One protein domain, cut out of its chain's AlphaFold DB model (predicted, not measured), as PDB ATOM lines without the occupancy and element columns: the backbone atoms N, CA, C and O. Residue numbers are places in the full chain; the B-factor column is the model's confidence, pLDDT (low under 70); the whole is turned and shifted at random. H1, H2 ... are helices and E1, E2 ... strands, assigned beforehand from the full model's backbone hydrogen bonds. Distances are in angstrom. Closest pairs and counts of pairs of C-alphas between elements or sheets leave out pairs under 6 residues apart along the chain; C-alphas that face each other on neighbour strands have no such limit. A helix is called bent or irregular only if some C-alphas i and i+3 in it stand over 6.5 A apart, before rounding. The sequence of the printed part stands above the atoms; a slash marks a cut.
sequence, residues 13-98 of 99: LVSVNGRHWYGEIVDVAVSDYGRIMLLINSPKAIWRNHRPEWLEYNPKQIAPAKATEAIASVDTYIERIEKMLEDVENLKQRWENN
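What this domain is: This is residues 13 to 98 of the 99 residues of an uncharacterized protein of Desulfocapsa sp (UniProt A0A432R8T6). A strongly twisted, curled sheet of five strands, the longest of them, E2, bent at residue 26, makes up most of the body, and one long helix, H2, packs on E2 and E1 with its residues 67 to 74 and then runs off as a straight arm, residues 82 to 98 sticking out free. A small helix, H1, sits between E3 and E4 along the chain and touches H2 near the sheet. The printed part has 86 residues with two named helices and five named strands, in the order E1 E2 E3 H1 E4 E5 H2; the sheet runs E4 E3 E2 E1 E5, all antiparallel, and the class is mixed. The whole is only just loose, close to extended, with a radius of gyration of the C-alphas of 17.5 A and spans of 64 by 25 by 19 A, the arm making much of the length.

How they stand to each other: E1, residues 13 to 16, and E2, residues 21 to 30, form a hairpin, with N 14 and O 23 2.9 A apart, within hydrogen-bond range. E2 bends by 74 degrees at residue 26; its pairing is staggered, with E1 over residues 21 to 24 and with E3, residues 36 to 41, over residues 24 to 30. E2 and E3 are a hairpin too, N 37 and O 29 being 2.8 A apart; E1, E2 and E3 make a meander, each strand the antiparallel neighbour of the one before. H1, residues 43 to 47, only grazes the sheet with residues 43 to 45. E4, residues 53 to 56, is an edge strand beside E3, with N 38 and O 55 2.8 A apart. E5, residues 62 to 64, is the other edge strand, beside E1, with N 15 and O 63 2.8 A apart; E4 and E5 are apart. H2, residues 67 to 96, is on the sheet at a height of 9.9 A, over E2 and only just over E1, with 3 C-alphas on E1; it makes two layers with the sheet, a helix on one face of it. H2 runs slantwise to the strands, at 51 degrees to E2 on the local plane; the closest C-alphas of the two are those of Tyr 22 and Ala 70, 5.6 A apart. With residues 74 to 77 alone H2 only just touches H1, with 3 pairs of C-alphas within 8 A, the closest being Pro 43 and Val 74 at 6.2 A. In H1 and H2 every O i to N i+4 pair is within hydrogen-bond range.

Where its parts are: E1 begins at C-alpha 13, (174.697, 160.308, 147.845), and measures 10.0 A. E2 measures 23.2 A, E3 16.3 A, H1 6.2 A, E4 9.9 A and E5 7.2 A. E2 ends at C-alpha 30, (157.381, 161.667, 154.946). H2 measures 43.5 A and ends at C-alpha 96, (207.537, 176.739, 172.500).

The domain as a whole: The two C-alphas farthest apart are those of Asp 32 and Asn 98, 63.8 A. Without the free residues 82 to 98 the body spans 43 by 24 by 18 A. The printed part has no cut, and its links are tight. The mean pLDDT of the printed part is 92.1; residues 18 to 19 are under 70.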
ATOM      1  N   LEU A  13     173.955 159.061 147.975       96.88
ATOM      2  CA  LEU A  13     174.697 160.308 147.845       96.88
ATOM      3  C   LEU A  13     173.837 161.368 147.167       96.88
ATOM      4  O   LEU A  13     173.223 161.118 146.125       96.88
ATOM      5  N   VAL A  14     173.833 162.562 147.742       95.94
ATOM      6  CA  VAL A  14     173.071 163.706 147.252       95.94
ATOM      7  C   VAL A  14     173.951 164.937 147.127       95.94
ATOM      8  O   VAL A  14     174.886 165.154 147.898       95.94
ATOM      9  N   SER A  15     173.617 165.758 146.143       94.00
ATOM     10  CA  SER A  15     174.087 167.128 146.022       94.00
ATOM     11  C   SER A  15     173.004 168.047 146.569       94.00
ATOM     12  O   SER A  15     171.813 167.842 146.316       94.00
ATOM     13  N   VAL A  16     173.419 169.059 147.328       91.44
ATOM     14  CA  VAL A  16     172.530 170.105 147.833       91.44
ATOM     15  C   VAL A  16     172.871 171.426 147.130       91.44
ATOM     16  O   VAL A  16     173.781 172.175 147.506       91.44
ATOM     17  N   ASN A  17     172.142 171.687 146.047       71.94
ATOM     18  CA  ASN A  17     172.220 172.854 145.182       71.94
ATOM     19  C   ASN A  17     171.590 174.108 145.802       71.94
ATOM     20  O   ASN A  17     170.563 174.083 146.479       71.94
ATOM     21  N   GLY A  18     172.286 175.222 145.566       59.56
ATOM     22  CA  GLY A  18     172.199 176.476 146.317       59.56
ATOM     23  C   GLY A  18     173.428 176.724 147.204       59.56
ATOM     24  O   GLY A  18     173.681 177.871 147.563       59.56
ATOM     25  N   ARG A  19     174.211 175.680 147.547       57.31
ATOM     26  CA  ARG A  19     175.413 175.787 148.407       57.31
ATOM     27  C   ARG A  19     176.587 174.849 148.049       57.31
ATOM     28  O   ARG A  19     177.528 174.785 148.833       57.31
ATOM     29  N   HIS A  20     176.542 174.148 146.909       74.12
ATOM     30  CA  HIS A  20     177.617 173.278 146.390       74.12
ATOM     31  C   HIS A  20     178.252 172.350 147.441       74.12
ATOM     32  O   HIS A  20     179.468 172.345 147.622       74.12
ATOM     33  N   TRP A  21     177.439 171.580 148.164       88.94
ATOM     34  CA  TRP A  21     177.961 170.558 149.070       88.94
ATOM     35  C   TRP A  21     177.256 169.222 148.876       88.94
ATOM     36  O   TRP A  21     176.131 169.154 148.374       88.94
ATOM     37  N   TYR A  22     177.966 168.168 149.266       94.44
ATOM     38  CA  TYR A  22     177.572 166.779 149.087       94.44
ATOM     39  C   TYR A  22     177.367 166.111 150.438       94.44
ATOM     40  O   TYR A  22     178.015 166.463 151.430       94.44
ATOM     41  N   GLY A  23     176.476 165.134 150.469       95.12
ATOM     42  CA  GLY A  23     176.232 164.348 151.661       95.12
ATOM     43  C   GLY A  23     175.582 163.015 151.354       95.12
ATOM     44  O   GLY A  23     175.274 162.695 150.207       95.12
ATOM     45  N   GLU A  24     175.370 162.254 152.412       97.06
ATOM     46  CA  GLU A  24     174.723 160.952 152.397       97.06
ATOM     47  C   GLU A  24     173.391 161.046 153.138       97.06
ATOM     48  O   GLU A  24     173.316 161.625 154.228       97.06
ATOM     49  N   ILE A  25     172.336 160.470 152.562       97.88
ATOM     50  CA  ILE A  25     171.056 160.317 153.251       97.88
ATOM     51  C   ILE A  25     171.226 159.306 154.387       97.88
ATOM     52  O   ILE A  25     171.520 158.134 154.166       97.88
ATOM     53  N   VAL A  26     170.978 159.752 155.611       98.00
ATOM     54  CA  VAL A  26     170.954 158.926 156.822       98.00
ATOM     55  C   VAL A  26     169.551 158.387 157.084       98.00
ATOM     56  O   VAL A  26     169.410 157.248 157.529       98.00
ATOM     57  N   ASP A  27     168.528 159.201 156.814       97.62
ATOM     58  CA  ASP A  27     167.126 158.861 157.052       97.62
ATOM     59  C   ASP A  27     166.173 159.688 156.169       97.62
ATOM     60  O   ASP A  27     166.543 160.745 155.648       97.62
ATOM     61  N   VAL A  28     164.944 159.202 155.998       96.88
ATOM     62  CA  VAL A  28     163.893 159.821 155.180       96.88
ATOM     63  C   VAL A  28     162.578 159.804 155.945       96.88
ATOM     64  O   VAL A  28     162.039 158.739 156.237       96.88
ATOM     65  N   ALA A  29     162.013 160.983 156.192       95.19
ATOM     66  CA  ALA A  29     160.698 161.131 156.802       95.19
ATOM     67  C   ALA A  29     159.703 161.706 155.789       95.19
ATOM     68  O   ALA A  29     160.024 162.619 155.028       95.19
ATOM     69  N   VAL A  30     158.481 161.180 155.786       93.06
ATOM     70  CA  VAL A  30     157.381 161.667 154.946       93.06
ATOM     71  C   VAL A  30     156.235 162.059 155.867       93.06
ATOM     72  O   VAL A  30     155.821 161.254 156.695       93.06
ATOM     73  N   SER A  31     155.753 163.295 155.761       87.56
ATOM     74  CA  SER A  31     154.600 163.756 156.538       87.56
ATOM     75  C   SER A  31     153.283 163.314 155.907       87.56
ATOM     76  O   SER A  31     153.206 163.097 154.696       87.56
ATOM     77  N   ASP A  32     152.217 163.306 156.707       84.69
ATOM     78  CA  ASP A  32     150.851 162.993 156.258       84.69
ATOM     79  C   ASP A  32     150.345 163.940 155.153       84.69
ATOM     80  O   ASP A  32     149.461 163.600 154.373       84.69
ATOM     81  N   TYR A  33     150.947 165.130 155.044       82.31
ATOM     82  CA  TYR A  33     150.649 166.131 154.016       82.31
ATOM     83  C   TYR A  33     151.553 166.020 152.773       82.31
ATOM     84  O   TYR A  33     151.555 166.917 151.924       82.31
ATOM     85  N   GLY A  34     152.352 164.955 152.664       83.06
ATOM     86  CA  GLY A  34     153.233 164.701 151.522       83.06
ATOM     87  C   GLY A  34     154.455 165.621 151.454       83.06
ATOM     88  O   GLY A  34     154.945 165.904 150.357       83.06
ATOM     89  N   ARG A  35     154.940 166.124 152.601       90.38
ATOM     90  CA  ARG A  35     156.267 166.758 152.685       90.38
ATOM     91  C   ARG A  35     157.307 165.684 152.939       90.38
ATOM     92  O   ARG A  35     157.079 164.795 153.753       90.38
ATOM     93  N   ILE A  36     158.445 165.782 152.269       95.31
ATOM     94  CA  ILE A  36     159.541 164.828 152.419       95.31
ATOM     95  C   ILE A  36     160.699 165.563 153.075       95.31
ATOM     96  O   ILE A  36     161.115 166.613 152.595       95.31
ATOM     97  N   MET A  37     161.209 165.006 154.161       96.00
ATOM     98  CA  MET A  37     162.396 165.471 154.862       96.00
ATOM     99  C   MET A  37     163.497 164.427 154.684       96.00
ATOM    100  O   MET A  37     163.246 163.227 154.803       96.00
ATOM    101  N   LEU A  38     164.714 164.883 154.415       96.50
ATOM    102  CA  LEU A  38     165.900 164.045 154.266       96.50
ATOM    103  C   LEU A  38     166.893 164.416 155.366       96.50
ATOM    104  O   LEU A  38     167.285 165.577 155.467       96.50
ATOM    105  N   LEU A  39     167.298 163.450 156.186       97.31
ATOM    106  CA  LEU A  39     168.391 163.629 157.135       97.31
ATOM    107  C   LEU A  39     169.694 163.383 156.388       97.31
ATOM    108  O   LEU A  39     169.931 162.264 155.944       97.31
ATOM    109  N   ILE A  40     170.526 164.407 156.230       96.44
ATOM    110  CA  ILE A  40     171.735 164.334 155.408       96.44
ATOM    111  C   ILE A  40     172.970 164.579 156.275       96.44
ATOM    112  O   ILE A  40     173.062 165.580 156.990       96.44
ATOM    113  N   ASN A  41     173.943 163.669 156.196       96.06
ATOM    114  CA  ASN A  41     175.263 163.842 156.796       96.06
ATOM    115  C   ASN A  41     176.255 164.350 155.744       96.06
ATOM    116  O   ASN A  41     176.280 163.836 154.630       96.06
ATOM    117  N   SER A  42     177.073 165.349 156.079       94.00
ATOM    118  CA  SER A  42     178.026 165.963 155.142       94.00
ATOM    119  C   SER A  42     179.439 166.023 155.720       94.00
ATOM    120  O   SER A  42     179.589 166.100 156.943       94.00
ATOM    121  N   PRO A  43     180.486 166.104 154.877       91.56
ATOM    122  CA  PRO A  43     181.864 166.288 155.348       91.56
ATOM    123  C   PRO A  43     182.017 167.527 156.240       91.56
ATOM    124  O   PRO A  43     182.717 167.513 157.251       91.56
ATOM    125  N   LYS A  44     181.278 168.596 155.918       87.88
ATOM    126  CA  LYS A  44     181.238 169.827 156.710       87.88
ATOM    127  C   LYS A  44     180.658 169.612 158.107       87.88
ATOM    128  O   LYS A  44     181.122 170.254 159.049       87.88
ATOM    129  N   ALA A  45     179.629 168.773 158.233       89.94
ATOM    130  CA  ALA A  45     179.038 168.444 159.524       89.94
ATOM    131  C   ALA A  45     180.043 167.669 160.386       89.94
ATOM    132  O   ALA A  45     180.272 168.063 161.524       89.94
ATOM    133  N   ILE A  46     180.726 166.674 159.807       89.56
ATOM    134  CA  ILE A  46     181.785 165.902 160.479       89.56
ATOM    135  C   ILE A  46     182.888 166.832 160.999       89.56
ATOM    136  O   ILE A  46     183.178 166.833 162.192       89.56
ATOM    137  N   TRP A  47     183.439 167.685 160.131       86.50
ATOM    138  CA  TRP A  47     184.482 168.649 160.497       86.50
ATOM    139  C   TRP A  47     184.075 169.569 161.658       86.50
ATOM    140  O   TRP A  47     184.865 169.849 162.554       86.50
ATOM    141  N   ARG A  48     182.827 170.045 161.661       88.75
ATOM    142  CA  ARG A  48     182.308 170.942 162.704       88.75
ATOM    143  C   ARG A  48     181.840 170.211 163.960       88.75
ATOM    144  O   ARG A  48     181.278 170.866 164.836       88.75
ATOM    145  N   ASN A  49     182.005 168.887 164.029       91.19
ATOM    146  CA  ASN A  49     181.385 168.037 165.043       91.19
ATOM    147  C   ASN A  49     179.877 168.335 165.204       91.19
ATOM    148  O   ASN A  49     179.334 168.439 166.305       91.19
ATOM    149  N   HIS A  50     179.207 168.560 164.076       92.06
ATOM    150  CA  HIS A  50     177.794 168.888 164.000       92.06
ATOM    151  C   HIS A  50     176.998 167.640 163.623       92.06
ATOM    152  O   HIS A  50     177.452 166.797 162.850       92.06
ATOM    153  N   ARG A  51     175.777 167.527 164.149       93.88
ATOM    154  CA  ARG A  51     174.875 166.419 163.811       93.88
ATOM    155  C   ARG A  51     174.438 166.495 162.335       93.88
ATOM    156  O   ARG A  51     174.448 167.593 161.768       93.88
ATOM    157  N   PRO A  52     174.011 165.374 161.723       95.19
ATOM    158  CA  PRO A  52     173.330 165.398 160.430       95.19
ATOM    159  C   PRO A  52     172.131 166.362 160.437       95.19
ATOM    160  O   PRO A  52     171.501 166.569 161.478       95.19
ATOM    161  N   GLU A  53     171.821 166.956 159.287       93.62
ATOM    162  CA  GLU A  53     170.813 168.016 159.157       93.62
ATOM    163  C   GLU A  53     169.557 167.500 158.447       93.62
ATOM    164  O   GLU A  53     169.651 166.846 157.411       93.62
ATOM    165  N   TRP A  54     168.378 167.803 158.996       94.75
ATOM    166  CA  TRP A  54     167.104 167.559 158.320       94.75
ATOM    167  C   TRP A  54     166.828 168.671 157.312       94.75
ATOM    168  O   TRP A  54     166.661 169.828 157.694       94.75
ATOM    169  N   LEU A  55     166.720 168.309 156.037       93.69
ATOM    170  CA  LEU A  55     166.399 169.229 154.952       93.69
ATOM    171  C   LEU A  55     165.071 168.849 154.307       93.69
ATOM    172  O   LEU A  55     164.830 167.681 154.001       93.69
ATOM    173  N   GLU A  56     164.218 169.842 154.067       94.19
ATOM    174  CA  GLU A  56     163.016 169.640 153.263       94.19
ATOM    175  C   GLU A  56     163.412 169.383 151.805       94.19
ATOM    176  O   GLU A  56     164.211 170.115 151.212       94.19
ATOM    177  N   TYR A  57     162.860 168.322 151.220       93.88
ATOM    178  CA  TYR A  57     163.124 167.968 149.839       93.88
ATOM    179  C   TYR A  57     162.516 169.001 148.892       93.88
ATOM    180  O   TYR A  57     161.298 169.134 148.762       93.88
ATOM    181  N   ASN A  58     163.394 169.669 148.153       90.56
ATOM    182  CA  ASN A  58     163.041 170.515 147.030       90.56
ATOM    183  C   ASN A  58     163.762 169.989 145.776       90.56
ATOM    184  O   ASN A  58     164.995 169.964 145.772       90.56
ATOM    185  N   PRO A  59     163.043 169.619 144.695       88.44
ATOM    186  CA  PRO A  59     163.646 169.078 143.472       88.44
ATOM    187  C   PRO A  59     164.695 169.981 142.813       88.44
ATOM    188  O   PRO A  59     165.536 169.500 142.063       88.44
ATOM    189  N   LYS A  60     164.652 171.296 143.068       89.19
ATOM    190  CA  LYS A  60     165.644 172.253 142.554       89.19
ATOM    191  C   LYS A  60     166.902 172.343 143.424       89.19
ATOM    192  O   LYS A  60     167.887 172.933 142.994       89.19
ATOM    193  N   GLN A  61     166.854 171.814 144.646       90.62
ATOM    194  CA  GLN A  61     167.919 171.938 145.641       90.62
ATOM    195  C   GLN A  61     168.556 170.603 145.988       90.62
ATOM    196  O   GLN A  61     169.743 170.589 146.249       90.62
ATOM    197  N   ILE A  62     167.828 169.492 146.009       94.00
ATOM    198  CA  ILE A  62     168.397 168.201 146.405       94.00
ATOM    199  C   ILE A  62     168.217 167.216 145.262       94.00
ATOM    200  O   ILE A  62     167.100 166.994 144.796       94.00
ATOM    201  N   ALA A  63     169.321 166.631 144.816       94.25
ATOM    202  CA  ALA A  63     169.334 165.648 143.743       94.25
ATOM    203  C   ALA A  63     170.389 164.570 144.019       94.25
ATOM    204  O   ALA A  63     171.362 164.852 144.725       94.25
ATOM    205  N   PRO A  64     170.251 163.360 143.447       95.00
ATOM    206  CA  PRO A  64     171.310 162.358 143.479       95.00
ATOM    207  C   PRO A  64     172.638 162.936 142.982       95.00
ATOM    208  O   PRO A  64     172.675 163.643 141.975       95.00
ATOM    209  N   ALA A  65     173.720 162.636 143.691       93.88
ATOM    210  CA  ALA A  65     175.074 162.992 143.282       93.88
ATOM    211  C   ALA A  65     175.798 161.788 142.684       93.88
ATOM    212  O   ALA A  65     175.546 160.639 143.059       93.88
ATOM    213  N   LYS A  66     176.757 162.055 141.792       93.44
ATOM    214  CA  LYS A  66     177.711 161.032 141.362       93.44
ATOM    215  C   LYS A  66     178.726 160.785 142.472       93.44
ATOM    216  O   LYS A  66     179.235 161.730 143.074       93.44
ATOM    217  N   ALA A  67     179.083 159.520 142.681       93.12
ATOM    218  CA  ALA A  67     180.084 159.141 143.676       93.12
ATOM    219  C   ALA A  67     181.419 159.872 143.468       93.12
ATOM    220  O   ALA A  67     181.992 160.376 144.426       93.12
ATOM    221  N   THR A  68     181.871 160.019 142.219       94.31
ATOM    222  CA  THR A  68     183.122 160.719 141.881       94.31
ATOM    223  C   THR A  68     183.132 162.184 142.322       94.31
ATOM    224  O   THR A  68     184.154 162.674 142.784       94.31
ATOM    225  N   GLU A  69     182.002 162.886 142.210       90.94
ATOM    226  CA  GLU A  69     181.882 164.297 142.607       90.94
ATOM    227  C   GLU A  69     181.845 164.444 144.134       90.94
ATOM    228  O   GLU A  69     182.493 165.325 144.697       90.94
ATOM    229  N   ALA A  70     181.125 163.544 144.811       91.62
ATOM    230  CA  ALA A  70     181.073 163.510 146.268       91.62
ATOM    231  C   ALA A  70     182.444 163.177 146.883       91.62
ATOM    232  O   ALA A  70     182.848 163.837 147.838       91.62
ATOM    233  N   ILE A  71     183.170 162.209 146.310       93.69
ATOM    234  CA  ILE A  71     184.526 161.833 146.741       93.69
ATOM    235  C   ILE A  71     185.487 163.006 146.545       93.69
ATOM    236  O   ILE A  71     186.120 163.418 147.510       93.69
ATOM    237  N   ALA A  72     185.504 163.639 145.367       91.44
ATOM    238  CA  ALA A  72     186.352 164.811 145.133       91.44
ATOM    239  C   ALA A  72     186.065 165.955 146.128       91.44
ATOM    240  O   ALA A  72     186.970 166.668 146.570       91.44
ATOM    241  N   SER A  73     184.798 166.124 146.530       88.94
ATOM    242  CA  SER A  73     184.452 167.067 147.593       88.94
ATOM    243  C   SER A  73     185.020 166.650 148.947       88.94
ATOM    244  O   SER A  73     185.448 167.533 149.683       88.94
ATOM    245  N   VAL A  74     184.984 165.365 149.306       92.69
ATOM    246  CA  VAL A  74     185.583 164.852 150.550       92.69
ATOM    247  C   VAL A  74     187.090 165.094 150.551       92.69
ATOM    248  O   VAL A  74     187.585 165.655 151.525       92.69
ATOM    249  N   ASP A  75     187.778 164.785 149.453       94.62
ATOM    250  CA  ASP A  75     189.224 164.999 149.303       94.62
ATOM    251  C   ASP A  75     189.592 166.472 149.541       94.62
ATOM    252  O   ASP A  75     190.464 166.783 150.347       94.62
ATOM    253  N   THR A  76     188.813 167.401 148.975       91.44
ATOM    254  CA  THR A  76     188.994 168.845 149.217       91.44
ATOM    255  C   THR A  76     188.854 169.221 150.703       91.44
ATOM    256  O   THR A  76     189.508 170.152 151.179       91.44
ATOM    257  N   TYR A  77     187.967 168.560 151.460       90.88
ATOM    258  CA  TYR A  77     187.859 168.793 152.906       90.88
ATOM    259  C   TYR A  77     189.048 168.196 153.661       90.88
ATOM    260  O   TYR A  77     189.531 168.852 154.579       90.88
ATOM    261  N   ILE A  78     189.521 167.008 153.276       94.56
ATOM    262  CA  ILE A  78     190.702 166.370 153.875       94.56
ATOM    263  C   ILE A  78     191.918 167.289 153.730       94.56
ATOM    264  O   ILE A  78     192.484 167.686 154.745       94.56
ATOM    265  N   GLU A  79     192.225 167.740 152.511       95.25
ATOM    266  CA  GLU A  79     193.357 168.642 152.237       95.25
ATOM    267  C   GLU A  79     193.302 169.920 153.093       95.25
ATOM    268  O   GLU A  79     194.301 170.376 153.651       95.25
ATOM    269  N   ARG A  80     192.107 170.508 153.245       91.75
ATOM    270  CA  ARG A  80     191.917 171.706 154.080       91.75
ATOM    271  C   ARG A  80     192.184 171.431 155.554       91.75
ATOM    272  O   ARG A  80     192.761 172.281 156.228       91.75
ATOM    273  N   ILE A  81     191.738 170.287 156.060       92.88
ATOM    274  CA  ILE A  81     191.917 169.903 157.462       92.88
ATOM    275  C   ILE A  81     193.391 169.632 157.749       92.88
ATOM    276  O   ILE A  81     193.910 170.120 158.749       92.88
ATOM    277  N   GLU A  82     194.073 168.916 156.858       95.81
ATOM    278  CA  GLU A  82     195.513 168.677 156.952       95.81
ATOM    279  C   GLU A  82     196.287 169.994 156.994       95.81
ATOM    280  O   GLU A  82     197.130 170.185 157.872       95.81
ATOM    281  N   LYS A  83     195.927 170.958 156.133       96.69
ATOM    282  CA  LYS A  83     196.549 172.284 156.161       96.69
ATOM    283  C   LYS A  83     196.313 173.022 157.482       96.69
ATOM    284  O   LYS A  83     197.229 173.623 158.034       96.69
ATOM    285  N   MET A  84     195.094 172.964 158.015       94.75
ATOM    286  CA  MET A  84     194.783 173.577 159.310       94.75
ATOM    287  C   MET A  84     195.565 172.938 160.462       94.75
ATOM    288  O   MET A  84     196.008 173.653 161.358       94.75
ATOM    289  N   LEU A  85     195.743 171.616 160.447       96.56
ATOM    290  CA  LEU A  85     196.556 170.907 161.439       96.56
ATOM    291  C   LEU A  85     198.021 171.345 161.372       96.56
ATOM    292  O   LEU A  85     198.611 171.648 162.408       96.56
ATOM    293  N   GLU A  86     198.579 171.448 160.165       98.25
ATOM    294  CA  GLU A  86     199.933 171.964 159.942       98.25
ATOM    295  C   GLU A  86     200.093 173.384 160.517       98.25
ATOM    296  O   GLU A  86     201.048 173.673 161.238       98.25
ATOM    297  N   ASP A  87     199.136 174.275 160.250       97.94
ATOM    298  CA  ASP A  87     199.179 175.660 160.726       97.94
ATOM    299  C   ASP A  87     199.101 175.761 162.261       97.94
ATOM    300  O   ASP A  87     199.763 176.615 162.864       97.94
ATOM    301  N   VAL A  88     198.325 174.884 162.905       97.75
ATOM    302  CA  VAL A  88     198.227 174.804 164.372       97.75
ATOM    303  C   VAL A  88     199.521 174.273 164.988       97.75
ATOM    304  O   VAL A  88     199.993 174.842 165.974       97.75
ATOM    305  N   GLU A  89     200.138 173.243 164.404       98.25
ATOM    306  CA  GLU A  89     201.421 172.724 164.893       98.25
ATOM    307  C   GLU A  89     202.538 173.770 164.733       98.25
ATOM    308  O   GLU A  89     203.308 174.021 165.660       98.25
ATOM    309  N   ASN A  90     202.557 174.489 163.607       97.81
ATOM    310  CA  ASN A  90     203.473 175.610 163.391       97.81
ATOM    311  C   ASN A  90     203.274 176.737 164.420       97.81
ATOM    312  O   ASN A  90     204.234 177.384 164.851       97.81
ATOM    313  N   LEU A  91     202.032 177.018 164.826       97.69
ATOM    314  CA  LEU A  91     201.751 177.977 165.895       97.69
ATOM    315  C   LEU A  91     202.304 177.495 167.243       97.69
ATOM    316  O   LEU A  91     202.980 178.272 167.917       97.69
ATOM    317  N   LYS A  92     202.069 176.227 167.594       98.06
ATOM    318  CA  LYS A  92     202.593 175.598 168.813       98.06
ATOM    319  C   LYS A  92     204.119 175.684 168.884       98.06
ATOM    320  O   LYS A  92     204.638 176.213 169.864       98.06
ATOM    321  N   GLN A  93     204.825 175.295 167.820       97.44
ATOM    322  CA  GLN A  93     206.290 175.355 167.772       97.44
ATOM    323  C   GLN A  93     206.825 176.781 167.969       97.44
ATOM    324  O   GLN A  93     207.831 176.997 168.647       97.44
ATOM    325  N   ARG A  94     206.150 177.785 167.391       96.81
ATOM    326  CA  ARG A  94     206.514 179.194 167.599       96.81
ATOM    327  C   ARG A  94     206.351 179.623 169.050       96.81
ATOM    328  O   ARG A  94     207.144 180.433 169.511       96.81
ATOM    329  N   TRP A  95     205.334 179.146 169.761       97.69
ATOM    330  CA  TRP A  95     205.168 179.466 171.179       97.69
ATOM    331  C   TRP A  95     206.215 178.771 172.043       97.69
ATOM    332  O   TRP A  95     206.809 179.432 172.883       97.69
ATOM    333  N   GLU A  96     206.500 177.495 171.785       96.06
ATOM    334  CA  GLU A  96     207.537 176.739 172.500       96.06
ATOM    335  C   GLU A  96     208.926 177.375 172.365       96.06
ATOM    336  O   GLU A  96     209.656 177.442 173.343       96.06
ATOM    337  N   ASN A  97     209.275 177.908 171.191       93.50
ATOM    338  CA  ASN A  97     210.575 178.557 170.971       93.50
ATOM    339  C   ASN A  97     210.702 179.957 171.607       93.50
ATOM    340  O   ASN A  97     211.801 180.508 171.629       93.50
ATOM    341  N   ASN A  98     209.593 180.563 172.040       84.12
ATOM    342  CA  ASN A  98     209.557 181.896 172.656       84.12
ATOM    343  C   ASN A  98     209.368 181.847 174.188       84.12
ATOM    344  O   ASN A  98     209.254 182.905 174.810       84.12
TER     345      ASN A  98